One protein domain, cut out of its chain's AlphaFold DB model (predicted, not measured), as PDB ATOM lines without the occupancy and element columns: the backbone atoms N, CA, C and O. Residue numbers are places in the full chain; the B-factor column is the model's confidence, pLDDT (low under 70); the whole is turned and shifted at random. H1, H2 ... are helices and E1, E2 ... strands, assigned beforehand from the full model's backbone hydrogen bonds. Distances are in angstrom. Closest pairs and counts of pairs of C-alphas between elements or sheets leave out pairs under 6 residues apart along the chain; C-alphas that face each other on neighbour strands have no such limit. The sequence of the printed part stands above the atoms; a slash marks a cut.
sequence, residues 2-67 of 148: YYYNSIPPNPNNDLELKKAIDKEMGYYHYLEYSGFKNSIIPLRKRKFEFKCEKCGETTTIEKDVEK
ATOM      1  N   TYR A   2     125.472  81.002 102.770       93.31
ATOM      2  CA  TYR A   2     124.281  80.151 102.695       93.31
ATOM      3  C   TYR A   2     123.169  80.755 103.551       93.31
ATOM      4  O   TYR A   2     123.448  81.294 104.621       93.31
ATOM      5  N   TYR A   3     121.932  80.682 103.071       93.62
ATOM      6  CA  TYR A   3     120.745  81.094 103.812       93.62
ATOM      7  C   TYR A   3     119.789  79.910 103.906       93.62
ATOM      8  O   TYR A   3     119.437  79.325 102.884       93.62
ATOM      9  N   TYR A   4     119.376  79.555 105.119       91.75
ATOM     10  CA  TYR A   4     118.502  78.413 105.364       91.75
ATOM     11  C   TYR A   4     117.168  78.900 105.910       91.75
ATOM     12  O   TYR A   4     117.133  79.650 106.884       91.75
ATOM     13  N   ASN A   5     116.066  78.468 105.300       90.31
ATOM     14  CA  ASN A   5     114.732  78.752 105.818       90.31
ATOM     15  C   ASN A   5     113.735  77.655 105.437       90.31
ATOM     16  O   ASN A   5     114.023  76.785 104.616       90.31
ATOM     17  N   SER A   6     112.554  77.680 106.053       86.06
ATOM     18  CA  SER A   6     111.450  76.793 105.697       86.06
ATOM     19  C   SER A   6     110.312  77.543 105.022       86.06
ATOM     20  O   SER A   6     110.014  78.670 105.402       86.06
ATOM     21  N   ILE A   7     109.638  76.884 104.078       84.56
ATOM     22  CA  ILE A   7     108.397  77.383 103.469       84.56
ATOM     23  C   ILE A   7     107.250  76.422 103.815       84.56
ATOM     24  O   ILE A   7     107.429  75.198 103.725       84.56
ATOM     25  N   PRO A   8     106.067  76.927 104.211       80.00
ATOM     26  CA  PRO A   8     104.896  76.088 104.414       80.00
ATOM     27  C   PRO A   8     104.444  75.445 103.093       80.00
ATOM     28  O   PRO A   8     104.342  76.128 102.072       80.00
ATOM     29  N   PRO A   9     104.126  74.139 103.075       76.19
ATOM     30  CA  PRO A   9     103.635  73.497 101.868       76.19
ATOM     31  C   PRO A   9     102.240  74.033 101.526       76.19
ATOM     32  O   PRO A   9     101.382  74.152 102.403       76.19
ATOM     33  N   ASN A  10     101.987  74.278 100.238       80.12
ATOM     34  CA  ASN A  10     100.673  74.681  99.734       80.12
ATOM     35  C   ASN A  10     100.043  73.604  98.825       80.12
ATOM     36  O   ASN A  10      99.888  73.826  97.624       80.12
ATOM     37  N   PRO A  11      99.690  72.418  99.358       74.62
ATOM     38  CA  PRO A  11      99.146  71.330  98.544       74.62
ATOM     39  C   PRO A  11      97.739  71.631  98.007       74.62
ATOM     40  O   PRO A  11      97.372  71.124  96.953       74.62
ATOM     41  N   ASN A  12      96.966  72.475  98.700       79.94
ATOM     42  CA  ASN A  12      95.580  72.798  98.346       79.94
ATOM     43  C   ASN A  12      95.456  74.059  97.474       79.94
ATOM     44  O   ASN A  12      94.341  74.512  97.221       79.94
ATOM     45  N   ASN A  13      96.582  74.628  97.025       78.38
ATOM     46  CA  ASN A  13      96.644  75.873  96.254       78.38
ATOM     47  C   ASN A  13      95.823  77.013  96.891       78.38
ATOM     48  O   ASN A  13      95.102  77.747  96.214       78.38
ATOM     49  N   ASP A  14      95.935  77.138  98.214       85.19
ATOM     50  CA  ASP A  14      95.308  78.195  98.994       85.19
ATOM     51  C   ASP A  14      95.855  79.560  98.550       85.19
ATOM     52  O   ASP A  14      97.072  79.754  98.438       85.19
ATOM     53  N   LEU A  15      94.947  80.495  98.256       82.62
ATOM     54  CA  LEU A  15      95.284  81.798  97.691       82.62
ATOM     55  C   LEU A  15      95.946  82.735  98.712       82.62
ATOM     56  O   LEU A  15      96.785  83.550  98.325       82.62
ATOM     57  N   GLU A  16      95.588  82.646  99.993       82.19
ATOM     58  CA  GLU A  16      96.222  83.451 101.043       82.19
ATOM     59  C   GLU A  16      97.635  82.952 101.318       82.19
ATOM     60  O   GLU A  16      98.580  83.747 101.347       82.19
ATOM     61  N   LEU A  17      97.800  81.629 101.407       80.50
ATOM     62  CA  LEU A  17      99.113  81.017 101.584       80.50
ATOM     63  C   LEU A  17     100.022  81.306 100.384       80.50
ATOM     64  O   LEU A  17     101.198  81.615 100.558       80.50
ATOM     65  N   LYS A  18      99.471  81.290  99.165       83.94
ATOM     66  CA  LYS A  18     100.205  81.654  97.948       83.94
ATOM     67  C   LYS A  18     100.725  83.092  97.994       83.94
ATOM     68  O   LYS A  18     101.898  83.308  97.724       83.94
ATOM     69  N   LYS A  19      99.900  84.063  98.402       84.50
ATOM     70  CA  LYS A  19     100.334  85.466  98.543       84.50
ATOM     71  C   LYS A  19     101.453  85.630  99.574       84.50
ATOM     72  O   LYS A  19     102.358  86.437  99.365       84.50
ATOM     73  N   ALA A  20     101.389  84.889 100.681       82.25
ATOM     74  CA  ALA A  20     102.442  84.899 101.694       82.25
ATOM     75  C   ALA A  20     103.760  84.327 101.143       82.25
ATOM     76  O   ALA A  20     104.801  84.969 101.275       82.25
ATOM     77  N   ILE A  21     103.695  83.184 100.451       83.88
ATOM     78  CA  ILE A  21     104.853  82.547  99.809       83.88
ATOM     79  C   ILE A  21     105.450  83.458  98.729       83.88
ATOM     80  O   ILE A  21     106.658  83.660  98.715       83.88
ATOM     81  N   ASP A  22     104.628  84.066  97.871       84.38
ATOM     82  CA  ASP A  22     105.092  84.967  96.805       84.38
ATOM     83  C   ASP A  22     105.854  86.180  97.375       84.38
ATOM     84  O   ASP A  22     106.855  86.626  96.810       84.38
ATOM     85  N   LYS A  23     105.424  86.696  98.535       83.12
ATOM     86  CA  LYS A  23     106.128  87.777  99.236       83.12
ATOM     87  C   LYS A  23     107.495  87.328  99.759       83.12
ATOM     88  O   LYS A  23     108.459  88.083  99.639       83.12
ATOM     89  N   GLU A  24     107.589  86.126 100.328       84.62
ATOM     90  CA  GLU A  24     108.870  85.552 100.763       84.62
ATOM     91  C   GLU A  24     109.795  85.242  99.580       84.62
ATOM     92  O   GLU A  24     110.995  85.503  99.654       84.62
ATOM     93  N   MET A  25     109.243  84.775  98.458       85.56
ATOM     94  CA  MET A  25     110.006  84.491  97.242       85.56
ATOM     95  C   MET A  25     110.752  85.717  96.720       85.56
ATOM     96  O   MET A  25     111.906  85.601  96.311       85.56
ATOM     97  N   GLY A  26     110.146  86.906  96.795       87.62
ATOM     98  CA  GLY A  26     110.834  88.152  96.448       87.62
ATOM     99  C   GLY A  26     112.100  88.388  97.284       87.62
ATOM    100  O   GLY A  26     113.117  88.837  96.756       87.62
ATOM    101  N   TYR A  27     112.068  88.033  98.571       88.31
ATOM    102  CA  TYR A  27     113.234  88.120  99.448       88.31
ATOM    103  C   TYR A  27     114.292  87.059  99.109       88.31
ATOM    104  O   TYR A  27     115.476  87.385  99.045       88.31
ATOM    105  N   TYR A  28     113.890  85.821  98.811       90.56
ATOM    106  CA  TYR A  28     114.833  84.772  98.401       90.56
ATOM    107  C   TYR A  28     115.536  85.110  97.084       90.56
ATOM    108  O   TYR A  28     116.756  84.978  96.995       90.56
ATOM    109  N   HIS A  29     114.814  85.653  96.103       90.56
ATOM    110  CA  HIS A  29     115.425  86.134  94.862       90.56
ATOM    111  C   HIS A  29     116.411  87.280  95.099       90.56
ATOM    112  O   HIS A  29     117.476  87.319  94.485       90.56
ATOM    113  N   TYR A  30     116.094  88.196  96.017       90.88
ATOM    114  CA  TYR A  30     117.027  89.249  96.417       90.88
ATOM    115  C   TYR A  30     118.309  88.678  97.051       90.88
ATOM    116  O   TYR A  30     119.410  89.133  96.733       90.88
ATOM    117  N   LEU A  31     118.184  87.664  97.913       91.62
ATOM    118  CA  LEU A  31     119.328  86.975  98.512       91.62
ATOM    119  C   LEU A  31     120.186  86.271  97.452       91.62
ATOM    120  O   LEU A  31     121.405  86.446  97.441       91.62
ATOM    121  N   GLU A  32     119.560  85.545  96.525       91.69
ATOM    122  CA  GLU A  32     120.237  84.904  95.389       91.69
ATOM    123  C   GLU A  32     121.004  85.913  94.536       91.69
ATOM    124  O   GLU A  32     122.182  85.707  94.240       91.69
ATOM    125  N   TYR A  33     120.369  87.039  94.197       92.38
ATOM    126  CA  TYR A  33     121.009  88.125  93.453       92.38
ATOM    127  C   TYR A  33     122.197  88.726  94.216       92.38
ATOM    128  O   TYR A  33     123.202  89.106  93.619       92.38
ATOM    129  N   SER A  34     122.110  88.756  95.546       91.81
ATOM    130  CA  SER A  34     123.185  89.208  96.434       91.81
ATOM    131  C   SER A  34     124.288  88.155  96.635       91.81
ATOM    132  O   SER A  34     125.241  88.401  97.374       91.81
ATOM    133  N   GLY A  35     124.187  86.988  95.988       92.19
ATOM    134  CA  GLY A  35     125.197  85.926  96.012       92.19
ATOM    135  C   GLY A  35     125.004  84.872  97.107       92.19
ATOM    136  O   GLY A  35     125.910  84.066  97.356       92.19
ATOM    137  N   PHE A  36     123.849  84.851  97.775       93.25
ATOM    138  CA  PHE A  36     123.514  83.790  98.719       93.25
ATOM    139  C   PHE A  36     123.047  82.534  97.990       93.25
ATOM    140  O   PHE A  36     122.320  82.584  97.002       93.25
ATOM    141  N   LYS A  37     123.435  81.380  98.528       93.44
ATOM    142  CA  LYS A  37     122.827  80.099  98.177       93.44
ATOM    143  C   LYS A  37     121.683  79.832  99.146       93.44
ATOM    144  O   LYS A  37     121.928  79.628 100.336       93.44
ATOM    145  N   ASN A  38     120.456  79.841  98.640       89.88
ATOM    146  CA  ASN A  38     119.267  79.571  99.439       89.88
ATOM    147  C   ASN A  38     119.038  78.059  99.568       89.88
ATOM    148  O   ASN A  38     118.971  77.345  98.569       89.88
ATOM    149  N   SER A  39     118.882  77.580 100.798       89.56
ATOM    150  CA  SER A  39     118.492  76.213 101.139       89.56
ATOM    151  C   SER A  39     117.116  76.256 101.792       89.56
ATOM    152  O   SER A  39     116.963  76.576 102.973       89.56
ATOM    153  N   ILE A  40     116.093  76.013 100.976       86.38
ATOM    154  CA  ILE A  40     114.697  76.130 101.382       86.38
ATOM    155  C   ILE A  40     114.108  74.743 101.599       86.38
ATOM    156  O   ILE A  40     114.025  73.937 100.671       86.38
ATOM    157  N   ILE A  41     113.673  74.471 102.827       85.12
ATOM    158  CA  ILE A  41     113.182  73.151 103.226       85.12
ATOM    159  C   ILE A  41     111.677  73.226 103.481       85.12
ATOM    160  O   ILE A  41     111.233  74.016 104.313       85.12
ATOM    161  N   PRO A  42     110.852  72.430 102.787       80.50
ATOM    162  CA  PRO A  42     109.415  72.465 103.006       80.50
ATOM    163  C   PRO A  42     109.076  71.951 104.409       80.50
ATOM    164  O   PRO A  42     109.592  70.915 104.841       80.50
ATOM    165  N   LEU A  43     108.171  72.646 105.102       80.88
ATOM    166  CA  LEU A  43     107.636  72.158 106.372       80.88
ATOM    167  C   LEU A  43     106.874  70.850 106.141       80.88
ATOM    168  O   LEU A  43     106.090  70.720 105.197       80.88
ATOM    169  N   ARG A  44     107.080  69.874 107.024       74.88
ATOM    170  CA  ARG A  44     106.304  68.633 107.012       74.88
ATOM    171  C   ARG A  44     105.114  68.765 107.954       74.88
ATOM    172  O   ARG A  44     105.234  69.235 109.082       74.88
ATOM    173  N   LYS A  45     103.948  68.313 107.498       74.62
ATOM    174  CA  LYS A  45     102.759  68.184 108.346       74.62
ATOM    175  C   LYS A  45     102.678  66.760 108.863       74.62
ATOM    176  O   LYS A  45     102.682  65.817 108.069       74.62
ATOM    177  N   ARG A  46     102.591  66.592 110.183       74.12
ATOM    178  CA  ARG A  46     102.239  65.305 110.798       74.12
ATOM    179  C   ARG A  46     100.819  65.377 111.331       74.12
ATOM    180  O   ARG A  46     100.442  66.332 112.008       74.12
ATOM    181  N   LYS A  47     100.050  64.335 111.026       78.69
ATOM    182  CA  LYS A  47      98.736  64.106 111.618       78.69
ATOM    183  C   LYS A  47      98.927  63.251 112.861       78.69
ATOM    184  O   LYS A  47      99.543  62.190 112.789       78.69
ATOM    185  N   PHE A  48      98.431  63.736 113.986       79.25
ATOM    186  CA  PHE A  48      98.349  62.983 115.223       79.25
ATOM    187  C   PHE A  48      96.897  62.595 115.429       79.25
ATOM    188  O   PHE A  48      96.037  63.463 115.557       79.25
ATOM    189  N   GLU A  49      96.623  61.300 115.433       81.56
ATOM    190  CA  GLU A  49      95.295  60.776 115.719       81.56
ATOM    191  C   GLU A  49      95.268  60.297 117.165       81.56
ATOM    192  O   GLU A  49      96.013  59.397 117.555       81.56
ATOM    193  N   PHE A  50      94.424  60.930 117.972       83.81
ATOM    194  CA  PHE A  50      94.201  60.553 119.358       83.81
ATOM    195  C   PHE A  50      92.823  59.920 119.471       83.81
ATOM    196  O   PHE A  50      91.813  60.565 119.191       83.81
ATOM    197  N   LYS A  51      92.774  58.661 119.901       85.69
ATOM    198  CA  LYS A  51      91.518  57.972 120.194       85.69
ATOM    199  C   LYS A  51      91.233  58.063 121.687       85.69
ATOM    200  O   LYS A  51      92.019  57.578 122.497       85.69
ATOM    201  N   CYS A  52      90.113  58.673 122.059       82.62
ATOM    202  CA  CYS A  52      89.699  58.736 123.454       82.62
ATOM    203  C   CYS A  52      89.162  57.375 123.914       82.62
ATOM    204  O   CYS A  52      88.153  56.892 123.402       82.62
ATOM    205  N   GLU A  53      89.789  56.780 124.927       83.50
ATOM    206  CA  GLU A  53      89.352  55.494 125.489       83.50
ATOM    207  C   GLU A  53      87.994  55.576 126.210       83.50
ATOM    208  O   GLU A  53      87.305  54.569 126.338       83.50
ATOM    209  N   LYS A  54      87.577  56.770 126.658       81.75
ATOM    210  CA  LYS A  54      86.316  56.967 127.396       81.75
ATOM    211  C   LYS A  54      85.092  57.205 126.516       81.75
ATOM    212  O   LYS A  54      84.021  56.715 126.852       81.75
ATOM    213  N   CYS A  55      85.215  57.987 125.445       85.75
ATOM    214  CA  CYS A  55      84.079  58.331 124.579       85.75
ATOM    215  C   CYS A  55      84.191  57.774 123.154       85.75
ATOM    216  O   CYS A  55      83.251  57.924 122.383       85.75
ATOM    217  N   GLY A  56      85.306  57.135 122.786       80.31
ATOM    218  CA  GLY A  56      85.520  56.577 121.446       80.31
ATOM    219  C   GLY A  56      85.796  57.616 120.355       80.31
ATOM    220  O   GLY A  56      86.126  57.228 119.235       80.31
ATOM    221  N   GLU A  57      85.710  58.909 120.678       82.62
ATOM    222  CA  GLU A  57      85.959  60.007 119.746       82.62
ATOM    223  C   GLU A  57      87.419  59.999 119.278       82.62
ATOM    224  O   GLU A  57      88.347  59.865 120.086       82.62
ATOM    225  N   THR A  58      87.621  60.140 117.968       81.19
ATOM    226  CA  THR A  58      88.955  60.252 117.369       81.19
ATOM    227  C   THR A  58      89.210  61.710 117.026       81.19
ATOM    228  O   THR A  58      88.542  62.282 116.172       81.19
ATOM    229  N   THR A  59      90.172  62.328 117.704       81.69
ATOM    230  CA  THR A  59      90.604  63.694 117.410       81.69
ATOM    231  C   THR A  59      91.868  63.649 116.564       81.69
ATOM    232  O   THR A  59      92.917  63.198 117.028       81.69
ATOM    233  N   THR A  60      91.778  64.139 115.331       79.00
ATOM    234  CA  THR A  60      92.938  64.327 114.456       79.00
ATOM    235  C   THR A  60      93.462  65.749 114.616       79.00
ATOM    236  O   THR A  60      92.767  66.714 114.307       79.00
ATOM    237  N   ILE A  61      94.697  65.885 115.091       79.25
ATOM    238  CA  ILE A  61      95.409  67.159 115.183       79.25
ATOM    239  C   ILE A  61      96.477  67.168 114.094       79.25
ATOM    240  O   ILE A  61      97.402  66.354 114.107       79.25
ATOM    241  N   GLU A  62      96.367  68.096 113.149       74.38
ATOM    242  CA  GLU A  62      97.454  68.381 112.216       74.38
ATOM    243  C   GLU A  62      98.390  69.404 112.852       74.38
ATOM    244  O   GLU A  62      97.968  70.497 113.232       74.38
ATOM    245  N   LYS A  63      99.665  69.045 112.992       74.56
ATOM    246  CA  LYS A  63     100.698  69.960 113.474       74.56
ATOM    247  C   LYS A  63     101.838  69.994 112.469       74.56
ATOM    248  O   LYS A  63     102.262  68.951 111.959       74.56
ATOM    249  N   ASP A  64     102.345  71.191 112.210       67.75
ATOM    250  CA  ASP A  64     103.610  71.354 111.506       67.75
ATOM    251  C   ASP A  64     104.709  70.779 112.404       67.75
ATOM    252  O   ASP A  64     104.931  71.232 113.532       67.75
ATOM    253  N   VAL A  65     105.343  69.706 111.941       63.28
ATOM    254  CA  VAL A  65     106.399  69.016 112.676       63.28
ATOM    255  C   VAL A  65     107.605  68.929 111.770       63.28
ATOM    256  O   VAL A  65     107.505  68.410 110.664       63.28
ATOM    257  N   GLU A  66     108.740  69.348 112.329       61.50
ATOM    258  CA  GLU A  66     110.089  69.272 111.763       61.50
ATOM    259  C   GLU A  66     110.495  70.523 110.961       61.50
ATOM    260  O   GLU A  66     110.105  70.729 109.813       61.50
ATOM    261  N   LYS A  67     111.346  71.349 111.589       67.06
ATOM    262  CA  LYS A  67     112.204  72.316 110.902       67.06
ATOM    263  C   LYS A  67     113.465  71.572 110.474       67.06
ATOM    264  O   LYS A  67     114.438  71.499 111.212       67.06
TER     265      LYS A  67
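This is residues 2 to 67 of the 148 residues of the protein "NYN domain protein" of bacterium ADurb.BinA186 (UniProt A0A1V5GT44). A long two-stranded hairpin, E3 and E4, forms an arm that continues from a small unit at the other end, where helix H1 packs with its residues 20 to 32 near a pair of parallel strands, E1 and E2. E2 runs on into E3, and the loop of residues 52 to 57 sticks out at the hairpin's tip. The 66 printed residues, with one named helix and four named strands in the order E1, H1, E2, E3, E4, are of mixed class and make two separate two-strand sheets, one parallel and one antiparallel. The whole is an extended rod, with a radius of gyration of the C-alphas of 17.2 A and spans of 58 by 26 by 12 A.

E3, residues 45 to 51, and E4, residues 58 to 64, form an antiparallel hairpin at 158 degrees, with N 48 and O 61 2.8 A apart, within hydrogen-bond range. E2, residues 37 to 42, runs on into E3 at 22 degrees. E1, residues 2 to 7, is parallel to E2 at 23 degrees, with N 39 and O 3 2.8 A apart, within hydrogen-bond range. E1, H1, residues 15 to 33, and E2 make a strand-helix-strand unit, two parallel neighbour strands with a helix between them in the chain, and its crossover is right-handed. The closest C-alphas of H1 and E2 are those of Glu 32 and Asn 38, 6.8 A apart; those of E1 and H1 are Ile 7 and Ile 21, 7.3 A apart. H1 is apart from E3 and E4. In H1, 14 of 15 O i to N i+4 pairs are within hydrogen-bond range.

E1 begins at C-alpha 2 (124.281, 80.151, 102.695), and E4 ends at C-alpha 64 (103.610, 71.354, 111.506). H1 measures 26.8 A from first to last C-alpha, and E3 and E4 19.3 A each.

The two C-alphas farthest apart, those of Ser 34 and Lys 54, are 57.9 A apart. The printed part has no cut and no long link. Residues 64 to 67 have pLDDT under 70.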